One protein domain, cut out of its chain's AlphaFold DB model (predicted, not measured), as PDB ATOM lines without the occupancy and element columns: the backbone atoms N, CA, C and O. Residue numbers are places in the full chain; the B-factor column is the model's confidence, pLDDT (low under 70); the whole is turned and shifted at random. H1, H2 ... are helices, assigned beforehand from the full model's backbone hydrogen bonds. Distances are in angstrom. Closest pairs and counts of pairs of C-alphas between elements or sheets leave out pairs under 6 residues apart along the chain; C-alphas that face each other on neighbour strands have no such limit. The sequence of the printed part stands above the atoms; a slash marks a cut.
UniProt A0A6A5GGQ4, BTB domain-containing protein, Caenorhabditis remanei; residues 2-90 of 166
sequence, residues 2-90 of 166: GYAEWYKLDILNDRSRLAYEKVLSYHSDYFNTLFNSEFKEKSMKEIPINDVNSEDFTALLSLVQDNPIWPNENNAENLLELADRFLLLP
ATOM      1  N   GLY A   2     222.738 203.385 180.407       33.97
ATOM      2  CA  GLY A   2     222.957 201.958 180.633       33.97
ATOM      3  C   GLY A   2     221.611 201.263 180.540       33.97
ATOM      4  O   GLY A   2     220.666 201.703 181.191       33.97
ATOM      5  N   TYR A   3     221.507 200.241 179.699       37.22
ATOM      6  CA  TYR A   3     220.362 199.345 179.731       37.22
ATOM      7  C   TYR A   3     220.369 198.627 181.085       37.22
ATOM      8  O   TYR A   3     221.439 198.286 181.598       37.22
ATOM      9  N   ALA A   4     219.196 198.409 181.680       38.47
ATOM     10  CA  ALA A   4     219.060 197.381 182.700       38.47
ATOM     11  C   ALA A   4     219.326 196.044 182.009       38.47
ATOM     12  O   ALA A   4     218.446 195.439 181.403       38.47
ATOM     13  N   GLU A   5     220.597 195.670 181.973       37.53
ATOM     14  CA  GLU A   5     221.064 194.420 181.418       37.53
ATOM     15  C   GLU A   5     220.474 193.290 182.261       37.53
ATOM     16  O   GLU A   5     220.961 192.974 183.345       37.53
ATOM     17  N   TRP A   6     219.439 192.640 181.733       44.88
ATOM     18  CA  TRP A   6     218.884 191.384 182.242       44.88
ATOM     19  C   TRP A   6     219.935 190.241 182.284       44.88
ATOM     20  O   TRP A   6     219.630 189.131 182.707       44.88
ATOM     21  N   TYR A   7     221.198 190.504 181.920       38.69
ATOM     22  CA  TYR A   7     222.310 189.559 181.780       38.69
ATOM     23  C   TYR A   7     222.810 188.889 183.072       38.69
ATOM     24  O   TYR A   7     223.649 187.995 182.997       38.69
ATOM     25  N   LYS A   8     222.281 189.216 184.260       39.69
ATOM     26  CA  LYS A   8     222.462 188.346 185.448       39.69
ATOM     27  C   LYS A   8     221.379 187.269 185.604       39.69
ATOM     28  O   LYS A   8     221.530 186.396 186.455       39.69
ATOM     29  N   LEU A   9     220.341 187.277 184.764       43.78
ATOM     30  CA  LEU A   9     219.304 186.238 184.695       43.78
ATOM     31  C   LEU A   9     219.534 185.215 183.569       43.78
ATOM     32  O   LEU A   9     218.848 184.199 183.556       43.78
ATOM     33  N   ASP A  10     220.557 185.379 182.721       40.25
ATOM     34  CA  ASP A  10     220.974 184.384 181.707       40.25
ATOM     35  C   ASP A  10     221.502 183.052 182.306       40.25
ATOM     36  O   ASP A  10     221.903 182.141 181.584       40.25
ATOM     37  N   ILE A  11     221.475 182.901 183.638       40.88
ATOM     38  CA  ILE A  11     221.780 181.653 184.364       40.88
ATOM     39  C   ILE A  11     220.492 180.906 184.773       40.88
ATOM     40  O   ILE A  11     220.531 179.751 185.201       40.88
ATOM     41  N   LEU A  12     219.318 181.519 184.616       49.00
ATOM     42  CA  LEU A  12     218.049 180.866 184.901       49.00
ATOM     43  C   LEU A  12     217.557 180.140 183.647       49.00
ATOM     44  O   LEU A  12     217.193 180.751 182.649       49.00
ATOM     45  N   ASN A  13     217.508 178.809 183.710       56.25
ATOM     46  CA  ASN A  13     216.737 178.023 182.745       56.25
ATOM     47  C   ASN A  13     215.270 178.518 182.687       56.25
ATOM     48  O   ASN A  13     214.801 179.209 183.596       56.25
ATOM     49  N   ASP A  14     214.511 178.119 181.659       69.19
ATOM     50  CA  ASP A  14     213.119 178.568 181.473       69.19
ATOM     51  C   ASP A  14     212.242 178.400 182.726       69.19
ATOM     52  O   ASP A  14     211.372 179.228 182.995       69.19
ATOM     53  N   ARG A  15     212.483 177.363 183.542       67.38
ATOM     54  CA  ARG A  15     211.740 177.152 184.796       67.38
ATOM     55  C   ARG A  15     212.056 178.214 185.838       67.38
ATOM     56  O   ARG A  15     211.144 178.704 186.497       67.38
ATOM     57  N   SER A  16     213.326 178.556 185.992       74.00
ATOM     58  CA  SER A  16     213.770 179.570 186.935       74.00
ATOM     59  C   SER A  16     213.294 180.971 186.530       74.00
ATOM     60  O   SER A  16     212.875 181.734 187.398       74.00
ATOM     61  N   ARG A  17     213.248 181.280 185.227       75.62
ATOM     62  CA  ARG A  17     212.641 182.522 184.718       75.62
ATOM     63  C   ARG A  17     211.149 182.602 185.047       75.62
ATOM     64  O   ARG A  17     210.702 183.582 185.629       75.62
ATOM     65  N   LEU A  18     210.394 181.540 184.763       81.19
ATOM     66  CA  LEU A  18     208.960 181.478 185.073       81.19
ATOM     67  C   LEU A  18     208.677 181.588 186.580       81.19
ATOM     68  O   LEU A  18     207.668 182.166 186.978       81.19
ATOM     69  N   ALA A  19     209.536 181.018 187.428       84.62
ATOM     70  CA  ALA A  19     209.415 181.164 188.877       84.62
ATOM     71  C   ALA A  19     209.601 182.629 189.305       84.62
ATOM     72  O   ALA A  19     208.797 183.144 190.078       84.62
ATOM     73  N   TYR A  20     210.601 183.308 188.743       85.69
ATOM     74  CA  TYR A  20     210.874 184.719 188.993       85.69
ATOM     75  C   TYR A  20     209.714 185.628 188.553       85.69
ATOM     76  O   TYR A  20     209.231 186.442 189.338       85.69
ATOM     77  N   GLU A  21     209.201 185.434 187.335       88.56
ATOM     78  CA  GLU A  21     208.048 186.176 186.800       88.56
ATOM     79  C   GLU A  21     206.796 185.990 187.672       88.56
ATOM     80  O   GLU A  21     206.071 186.952 187.932       88.56
ATOM     81  N   LYS A  22     206.555 184.774 188.186       91.62
ATOM     82  CA  LYS A  22     205.440 184.489 189.104       91.62
ATOM     83  C   LYS A  22     205.583 185.197 190.445       91.62
ATOM     84  O   LYS A  22     204.600 185.755 190.923       91.62
ATOM     85  N   VAL A  23     206.777 185.182 191.040       93.38
ATOM     86  CA  VAL A  23     207.049 185.893 192.300       93.38
ATOM     87  C   VAL A  23     206.815 187.388 192.107       93.38
ATOM     88  O   VAL A  23     206.054 187.994 192.857       93.38
ATOM     89  N   LEU A  24     207.377 187.982 191.053       93.62
ATOM     90  CA  LEU A  24     207.171 189.400 190.764       93.62
ATOM     91  C   LEU A  24     205.701 189.741 190.488       93.62
ATOM     92  O   LEU A  24     205.210 190.736 191.014       93.62
ATOM     93  N   SER A  25     204.986 188.905 189.729       94.50
ATOM     94  CA  SER A  25     203.549 189.083 189.469       94.50
ATOM     95  C   SER A  25     202.714 189.023 190.746       94.50
ATOM     96  O   SER A  25     201.741 189.752 190.882       94.50
ATOM     97  N   TYR A  26     203.084 188.158 191.690       95.69
ATOM     98  CA  TYR A  26     202.397 188.063 192.975       95.69
ATOM     99  C   TYR A  26     202.589 189.326 193.826       95.69
ATOM    100  O   TYR A  26     201.673 189.745 194.528       95.69
ATOM    101  N   HIS A  27     203.771 189.941 193.754       95.94
ATOM    102  CA  HIS A  27     204.143 191.079 194.594       95.94
ATOM    103  C   HIS A  27     203.837 192.458 193.996       95.94
ATOM    104  O   HIS A  27     203.969 193.449 194.718       95.94
ATOM    105  N   SER A  28     203.477 192.540 192.711       96.69
ATOM    106  CA  SER A  28     203.270 193.803 192.000       96.69
ATOM    107  C   SER A  28     202.294 193.668 190.835       96.69
ATOM    108  O   SER A  28     202.512 192.904 189.890       96.69
ATOM    109  N   ASP A  29     201.267 194.517 190.846       95.50
ATOM    110  CA  ASP A  29     200.296 194.627 189.754       95.50
ATOM    111  C   ASP A  29     200.942 195.078 188.438       95.50
ATOM    112  O   ASP A  29     200.490 194.687 187.356       95.50
ATOM    113  N   TYR A  30     202.025 195.860 188.517       93.75
ATOM    114  CA  TYR A  30     202.803 196.253 187.345       93.75
ATOM    115  C   TYR A  30     203.400 195.016 186.673       93.75
ATOM    116  O   TYR A  30     203.180 194.799 185.483       93.75
ATOM    117  N   PHE A  31     204.108 194.173 187.432       92.06
ATOM    118  CA  PHE A  31     204.730 192.966 186.883       92.06
ATOM    119  C   PHE A  31     203.698 191.913 186.486       92.06
ATOM    120  O   PHE A  31     203.861 191.263 185.457       92.06
ATOM    121  N   ASN A  32     202.594 191.803 187.227       93.00
ATOM    122  CA  ASN A  32     201.485 190.938 186.846       93.00
ATOM    123  C   ASN A  32     200.921 191.329 185.476       93.00
ATOM    124  O   ASN A  32     200.767 190.483 184.596       93.00
ATOM    125  N   THR A  33     200.663 192.621 185.272       92.00
ATOM    126  CA  THR A  33     200.202 193.142 183.981       92.00
ATOM    127  C   THR A  33     201.262 192.921 182.907       92.00
ATOM    128  O   THR A  33     200.936 192.461 181.814       92.00
ATOM    129  N   LEU A  34     202.533 193.184 183.216       88.38
ATOM    130  CA  LEU A  34     203.634 193.049 182.269       88.38
ATOM    131  C   LEU A  34     203.780 191.620 181.728       88.38
ATOM    132  O   LEU A  34     203.971 191.441 180.529       88.38
ATOM    133  N   PHE A  35     203.669 190.612 182.596       86.38
ATOM    134  CA  PHE A  35     203.905 189.216 182.224       86.38
ATOM    135  C   PHE A  35     202.641 188.481 181.752       86.38
ATOM    136  O   PHE A  35     202.741 187.568 180.931       86.38
ATOM    137  N   ASN A  36     201.451 188.867 182.234       86.19
ATOM    138  CA  ASN A  36     200.213 188.116 181.981       86.19
ATOM    139  C   ASN A  36     199.232 188.792 181.006       86.19
ATOM    140  O   ASN A  36     198.278 188.143 180.572       86.19
ATOM    141  N   SER A  37     199.444 190.055 180.627       84.31
ATOM    142  CA  SER A  37     198.600 190.734 179.630       84.31
ATOM    143  C   SER A  37     198.818 190.210 178.204       84.31
ATOM    144  O   SER A  37     199.813 189.556 177.901       84.31
ATOM    145  N   GLU A  38     197.881 190.502 177.298       78.88
ATOM    146  CA  GLU A  38     197.990 190.173 175.865       78.88
ATOM    147  C   GLU A  38     198.695 191.265 175.037       78.88
ATOM    148  O   GLU A  38     198.577 191.293 173.811       78.88
ATOM    149  N   PHE A  39     199.422 192.184 175.679       76.00
ATOM    150  CA  PHE A  39     200.149 193.226 174.959       76.00
ATOM    151  C   PHE A  39     201.360 192.663 174.193       76.00
ATOM    152  O   PHE A  39     201.772 191.512 174.363       76.00
ATOM    153  N   LYS A  40     201.931 193.482 173.300       66.38
ATOM    154  CA  LYS A  40     203.018 193.070 172.390       66.38
ATOM    155  C   LYS A  40     204.254 192.581 173.150       66.38
ATOM    156  O   LYS A  40     204.968 191.707 172.657       66.38
ATOM    157  N   GLU A  41     204.453 193.102 174.354       67.19
ATOM    158  CA  GLU A  41     205.494 192.762 175.316       67.19
ATOM    159  C   GLU A  41     205.511 191.262 175.640       67.19
ATOM    160  O   GLU A  41     206.589 190.696 175.795       67.19
ATOM    161  N   LYS A  42     204.357 190.577 175.613       66.69
ATOM    162  CA  LYS A  42     204.260 189.125 175.845       66.69
ATOM    163  C   LYS A  42     205.082 188.296 174.852       66.69
ATOM    164  O   LYS A  42     205.522 187.194 175.165       66.69
ATOM    165  N   SER A  43     205.255 188.809 173.633       68.56
ATOM    166  CA  SER A  43     206.012 188.144 172.565       68.56
ATOM    167  C   SER A  43     207.478 188.578 172.492       68.56
ATOM    168  O   SER A  43     208.242 188.028 171.697       68.56
ATOM    169  N   MET A  44     207.883 189.562 173.303       72.25
ATOM    170  CA  MET A  44     209.251 190.062 173.312       72.25
ATOM    171  C   MET A  44     210.150 189.149 174.142       72.25
ATOM    172  O   MET A  44     209.790 188.708 175.229       72.25
ATOM    173  N   LYS A  45     211.358 188.889 173.630       70.50
ATOM    174  CA  LYS A  45     212.397 188.179 174.384       70.50
ATOM    175  C   LYS A  45     212.917 189.024 175.554       70.50
ATOM    176  O   LYS A  45     213.257 188.479 176.596       70.50
ATOM    177  N   GLU A  46     212.961 190.340 175.367       72.69
ATOM    178  CA  GLU A  46     213.450 191.319 176.336       72.69
ATOM    179  C   GLU A  46     212.489 192.507 176.380       72.69
ATOM    180  O   GLU A  46     212.078 193.020 175.337       72.69
ATOM    181  N   ILE A  47     212.138 192.945 177.589       77.44
ATOM    182  CA  ILE A  47     211.267 194.099 177.810       77.44
ATOM    183  C   ILE A  47     212.147 195.269 178.264       77.44
ATOM    184  O   ILE A  47     212.764 195.186 179.335       77.44
ATOM    185  N   PRO A  48     212.226 196.364 177.487       78.31
ATOM    186  CA  PRO A  48     213.029 197.512 177.870       78.31
ATOM    187  C   PRO A  48     212.390 198.233 179.061       78.31
ATOM    188  O   PRO A  48     211.254 198.701 178.988       78.31
ATOM    189  N   ILE A  49     213.146 198.361 180.153       84.69
ATOM    190  CA  ILE A  49     212.798 199.216 181.290       84.69
ATOM    191  C   ILE A  49     213.740 200.415 181.261       84.69
ATOM    192  O   ILE A  49     214.932 200.297 181.542       84.69
ATOM    193  N   ASN A  50     213.199 201.567 180.868       83.69
ATOM    194  CA  ASN A  50     213.967 202.798 180.711       83.69
ATOM    195  C   ASN A  50     214.044 203.587 182.022       83.69
ATOM    196  O   ASN A  50     213.174 203.479 182.895       83.69
ATOM    197  N   ASP A  51     215.071 204.432 182.118       86.38
ATOM    198  CA  ASP A  51     215.286 205.365 183.227       86.38
ATOM    199  C   ASP A  51     215.399 204.666 184.588       86.38
ATOM    200  O   ASP A  51     214.791 205.083 185.573       86.38
ATOM    201  N   VAL A  52     216.156 203.565 184.632       88.88
ATOM    202  CA  VAL A  52     216.521 202.870 185.870       88.88
ATOM    203  C   VAL A  52     218.014 202.558 185.878       88.88
ATOM    204  O   VAL A  52     218.601 202.215 184.850       88.88
ATOM    205  N   ASN A  53     218.644 202.668 187.046       90.69
ATOM    206  CA  ASN A  53     219.967 202.095 187.255       90.69
ATOM    207  C   ASN A  53     219.819 200.568 187.376       90.69
ATOM    208  O   ASN A  53     219.024 200.092 188.184       90.69
ATOM    209  N   SER A  54     220.578 199.811 186.577       86.94
ATOM    210  CA  SER A  54     220.488 198.344 186.533       86.94
ATOM    211  C   SER A  54     220.748 197.685 187.893       86.94
ATOM    212  O   SER A  54     220.050 196.747 188.276       86.94
ATOM    213  N   GLU A  55     221.731 198.182 188.646       90.94
ATOM    214  CA  GLU A  55     222.126 197.609 189.934       90.94
ATOM    215  C   GLU A  55     221.048 197.839 190.992       90.94
ATOM    216  O   GLU A  55     220.644 196.892 191.667       90.94
ATOM    217  N   ASP A  56     220.518 199.060 191.080       93.19
ATOM    218  CA  ASP A  56     219.446 199.385 192.024       93.19
ATOM    219  C   ASP A  56     218.137 198.686 191.665       93.19
ATOM    220  O   ASP A  56     217.430 198.194 192.544       93.19
ATOM    221  N   PHE A  57     217.821 198.579 190.375       93.19
ATOM    222  CA  PHE A  57     216.644 197.845 189.933       93.19
ATOM    223  C   PHE A  57     216.765 196.352 190.257       93.19
ATOM    224  O   PHE A  57     215.844 195.767 190.823       93.19
ATOM    225  N   THR A  58     217.930 195.747 190.004       91.50
ATOM    226  CA  THR A  58     218.207 194.357 190.396       91.50
ATOM    227  C   THR A  58     218.100 194.178 191.911       91.50
ATOM    228  O   THR A  58     217.496 193.208 192.375       91.50
ATOM    229  N   ALA A  59     218.638 195.120 192.692       94.50
ATOM    230  CA  ALA A  59     218.537 195.089 194.143       94.50
ATOM    231  C   ALA A  59     217.075 195.155 194.604       94.50
ATOM    232  O   ALA A  59     216.663 194.306 195.391       94.50
ATOM    233  N   LEU A  60     216.260 196.059 194.048       96.56
ATOM    234  CA  LEU A  60     214.827 196.135 194.343       96.56
ATOM    235  C   LEU A  60     214.118 194.804 194.073       96.56
ATOM    236  O   LEU A  60     213.431 194.293 194.954       96.56
ATOM    237  N   LEU A  61     214.276 194.235 192.874       94.62
ATOM    238  CA  LEU A  61     213.580 192.994 192.517       94.62
ATOM    239  C   LEU A  61     214.017 191.814 193.391       94.62
ATOM    240  O   LEU A  61     213.234 190.898 193.643       94.62
ATOM    241  N   SER A  62     215.263 191.827 193.869       93.88
ATOM    242  CA  SER A  62     215.764 190.801 194.779       93.88
ATOM    243  C   SER A  62     215.099 190.844 196.160       93.88
ATOM    244  O   SER A  62     214.995 189.793 196.780       93.88
ATOM    245  N   LEU A  63     214.581 191.998 196.616       95.62
ATOM    246  CA  LEU A  63     213.970 192.169 197.951       95.62
ATOM    247  C   LEU A  63     212.733 191.297 198.200       95.62
ATOM    248  O   LEU A  63     212.354 191.113 199.354       95.62
ATOM    249  N   VAL A  64     212.107 190.771 197.147       93.75
ATOM    250  CA  VAL A  64     210.952 189.861 197.243       93.75
ATOM    251  C   VAL A  64     211.333 188.386 197.055       93.75
ATOM    252  O   VAL A  64     210.478 187.551 196.783       93.75
ATOM    253  N   GLN A  65     212.622 188.058 197.165       89.06
ATOM    254  CA  GLN A  65     213.166 186.702 197.037       89.06
ATOM    255  C   GLN A  65     213.903 186.272 198.310       89.06
ATOM    256  O   GLN A  65     214.227 187.093 199.164       89.06
ATOM    257  N   ASP A  66     214.218 184.978 198.403       84.31
ATOM    258  CA  ASP A  66     214.816 184.357 199.594       84.31
ATOM    259  C   ASP A  66     216.223 184.880 199.944       84.31
ATOM    260  O   ASP A  66     216.624 184.835 201.106       84.31
ATOM    261  N   ASN A  67     216.988 185.369 198.960       84.50
ATOM    262  CA  ASN A  67     218.347 185.882 199.162       84.50
ATOM    263  C   ASN A  67     218.537 187.242 198.472       84.50
ATOM    264  O   ASN A  67     219.129 187.314 197.388       84.50
ATOM    265  N   PRO A  68     217.995 188.317 199.062       91.06
ATOM    266  CA  PRO A  68     218.021 189.635 198.456       91.06
ATOM    267  C   PRO A  68     219.413 190.276 198.527       91.06
ATOM    268  O   PRO A  68     220.171 190.105 199.483       91.06
ATOM    269  N   ILE A  69     219.716 191.106 197.534       92.69
ATOM    270  CA  ILE A  69     220.819 192.063 197.578       92.69
ATOM    271  C   ILE A  69     220.429 193.146 198.581       92.69
ATOM    272  O   ILE A  69     219.457 193.877 198.384       92.69
ATOM    273  N   TRP A  70     221.179 193.232 199.676       93.31
ATOM    274  CA  TRP A  70     220.817 194.126 200.766       93.31
ATOM    275  C   TRP A  70     220.980 195.606 200.371       93.31
ATOM    276  O   TRP A  70     221.976 195.952 199.724       93.31
ATOM    277  N   PRO A  71     220.045 196.490 200.770       95.19
ATOM    278  CA  PRO A  71     220.171 197.927 200.555       95.19
ATOM    279  C   PRO A  71     221.424 198.513 201.212       95.19
ATOM    280  O   PRO A  71     221.964 197.972 202.180       95.19
ATOM    281  N   ASN A  72     221.844 199.674 200.718       94.88
ATOM    282  CA  ASN A  72     222.850 200.516 201.351       94.88
ATOM    283  C   ASN A  72     222.342 201.964 201.486       94.88
ATOM    284  O   ASN A  72     221.285 202.332 200.977       94.88
ATOM    285  N   GLU A  73     223.094 202.798 202.203       93.88
ATOM    286  CA  GLU A  73     222.676 204.173 202.524       93.88
ATOM    287  C   GLU A  73     222.523 205.059 201.281       93.88
ATOM    288  O   GLU A  73     221.714 205.983 201.293       93.88
ATOM    289  N   ASN A  74     223.256 204.758 200.204       93.88
ATOM    290  CA  ASN A  74     223.233 205.547 198.975       93.88
ATOM    291  C   ASN A  74     222.046 205.197 198.074       93.88
ATOM    292  O   ASN A  74     221.649 206.033 197.267       93.88
ATOM    293  N   ASN A  75     221.489 203.985 198.186       95.81
ATOM    294  CA  ASN A  75     220.418 203.538 197.296       95.81
ATOM    295  C   ASN A  75     219.068 203.310 197.971       95.81
ATOM    296  O   ASN A  75     218.070 203.254 197.262       95.81
ATOM    297  N   ALA A  76     218.982 203.233 199.301       96.75
ATOM    298  CA  ALA A  76     217.734 202.895 199.988       96.75
ATOM    299  C   ALA A  76     216.544 203.790 199.605       96.75
ATOM    300  O   ALA A  76     215.426 203.296 199.466       96.75
ATOM    301  N   GLU A  77     216.768 205.089 199.391       96.06
ATOM    302  CA  GLU A  77     215.702 205.976 198.926       96.06
ATOM    303  C   GLU A  77     215.352 205.757 197.448       96.06
ATOM    304  O   GLU A  77     214.169 205.726 197.117       96.06
ATOM    305  N   ASN A  78     216.341 205.527 196.579       96.81
ATOM    306  CA  ASN A  78     216.091 205.173 195.180       96.81
ATOM    307  C   ASN A  78     215.312 203.849 195.071       96.81
ATOM    308  O   ASN A  78     214.397 203.725 194.265       96.81
ATOM    309  N   LEU A  79     215.597 202.871 195.939       98.12
ATOM    310  CA  LEU A  79     214.824 201.630 196.016       98.12
ATOM    311  C   LEU A  79     213.361 201.892 196.389       98.12
ATOM    312  O   LEU A  79     212.486 201.230 195.842       98.12
ATOM    313  N   LEU A  80     213.078 202.862 197.267       98.38
ATOM    314  CA  LEU A  80     211.701 203.269 197.566       98.38
ATOM    315  C   LEU A  80     211.022 203.948 196.372       98.38
ATOM    316  O   LEU A  80     209.853 203.674 196.116       98.38
ATOM    317  N   GLU A  81     211.744 204.781 195.621       97.56
ATOM    318  CA  GLU A  81     211.220 205.433 194.410       97.56
ATOM    319  C   GLU A  81     210.880 204.413 193.323       97.56
ATOM    320  O   GLU A  81     209.799 204.448 192.734       97.56
ATOM    321  N   LEU A  82     211.780 203.458 193.092       97.44
ATOM    322  CA  LEU A  82     211.552 202.362 192.161       97.44
ATOM    323  C   LEU A  82     210.424 201.445 192.662       97.44
ATOM    324  O   LEU A  82     209.576 201.036 191.872       97.44
ATOM    325  N   ALA A  83     210.365 201.153 193.964       97.88
ATOM    326  CA  ALA A  83     209.294 200.344 194.534       97.88
ATOM    327  C   ALA A  83     207.920 200.993 194.345       97.88
ATOM    328  O   ALA A  83     206.952 200.283 194.088       97.88
ATOM    329  N   ASP A  84     207.825 202.316 194.457       97.69
ATOM    330  CA  ASP A  84     206.582 203.051 194.209       97.69
ATOM    331  C   ASP A  84     206.213 202.987 192.725       97.69
ATOM    332  O   ASP A  84     205.131 202.533 192.356       97.69
ATOM    333  N   ARG A  85     207.177 203.311 191.852       96.38
ATOM    334  CA  ARG A  85     207.011 203.292 190.390       96.38
ATOM    335  C   ARG A  85     206.557 201.934 189.853       96.38
ATOM    336  O   ARG A  85     205.722 201.886 188.954       96.38
ATOM    337  N   PHE A  86     207.118 200.845 190.374       96.25
ATOM    338  CA  PHE A  86     206.825 199.478 189.937       96.25
ATOM    339  C   PHE A  86     205.812 198.762 190.837       96.25
ATOM    340  O   PHE A  86     205.715 197.537 190.788       96.25
ATOM    341  N   LEU A  87     205.052 199.502 191.655       97.56
ATOM    342  CA  LEU A  87     203.976 198.975 192.506       97.56
ATOM    343  C   LEU A  87     204.416 197.813 193.419       97.56
ATOM    344  O   LEU A  87     203.658 196.885 193.682       97.56
ATOM    345  N   LEU A  88     205.657 197.865 193.902       97.38
ATOM    346  CA  LEU A  88     206.264 196.903 194.824       97.38
ATOM    347  C   LEU A  88     206.271 197.384 196.279       97.38
ATOM    348  O   LEU A  88     206.575 196.584 197.166       97.38
ATOM    349  N   LEU A  89     205.942 198.654 196.552       97.38
ATOM    350  CA  LEU A  89     205.962 199.216 197.910       97.38
ATOM    351  C   LEU A  89     205.307 198.310 198.964       97.38
ATOM    352  O   LEU A  89     205.966 198.068 199.972       97.38
ATOM    353  N   PRO A  90     204.094 197.751 198.780       96.06
ATOM    354  CA  PRO A  90     203.474 196.907 199.807       96.06
ATOM    355  C   PRO A  90     204.341 195.714 200.232       96.06
ATOM    356  O   PRO A  90     204.306 195.310 201.392       96.06
TER     357      PRO A  90
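Overview. This is residues 2 to 90 of the 166 residues of the protein "BTB domain-containing protein" of Caenorhabditis remanei (UniProt A0A6A5GGQ4). Two pairs of helices make up the two sides of a rounded body: H1 and H2 fold into a helical hairpin on one side, with the short H3 at a corner beyond H2, and H4 and H5 pack at about a right angle on the other. A leading stretch and a long loop between H4 and H5 have no named element. The printed part has 89 residues with five named helices, H1 to H5 in that order, and no named strand, and its class is all helix. It is compact, with a radius of gyration of the C-alphas of 12.8 A and spans of 37 by 27 by 25 A.

Along the chain. After residues 2 to 13, H1 holds residues 14 to 27, 20.2 A long, from C-alpha 14 at (213.119, 178.568, 181.473). H2 holds residues 29 to 36, H3 residues 40 to 43 and H4 residues 54 to 62, 12.1 A long. H5 holds residues 76 to 85, 14.4 A long, and ends with C-alpha 85 at (207.011, 203.292, 190.390).

Arrangement. H1 touches H2 with residues 21 to 26 alone, and the closest C-alphas are those of Ser 25 and Asn 32, 3.8 A apart. This hairpin runs opposite ways at a shallow tilt of 33 degrees, only just short of steep. H2 and H3 touch only at the corner, the C-alphas of Phe 35 and Lys 42 closest at 6.4 A. H1 and H4 are close but not clearly touching, the closest C-alphas being those of Leu 24 and Leu 61 at 7.6 A. H4 touches H5, about perpendicular at 76 degrees, with the C-alphas of Leu 60 and Leu 79 closest at 5.7 A. H3 and H4 are apart, as are H1 and H5. Every O i to N i+4 pair is within hydrogen-bond range in H1, H2, H4 and H5; H3 is too short for such a pair.

Size, cuts and confidence. The C-alphas farthest apart, of Glu 38 and Glu 73, are 38.9 A apart. The printed part has no cut, and the link from H4 to H5, 13 residues, is long. Residues 2 to 15 and 40 to 43 have pLDDT under 70.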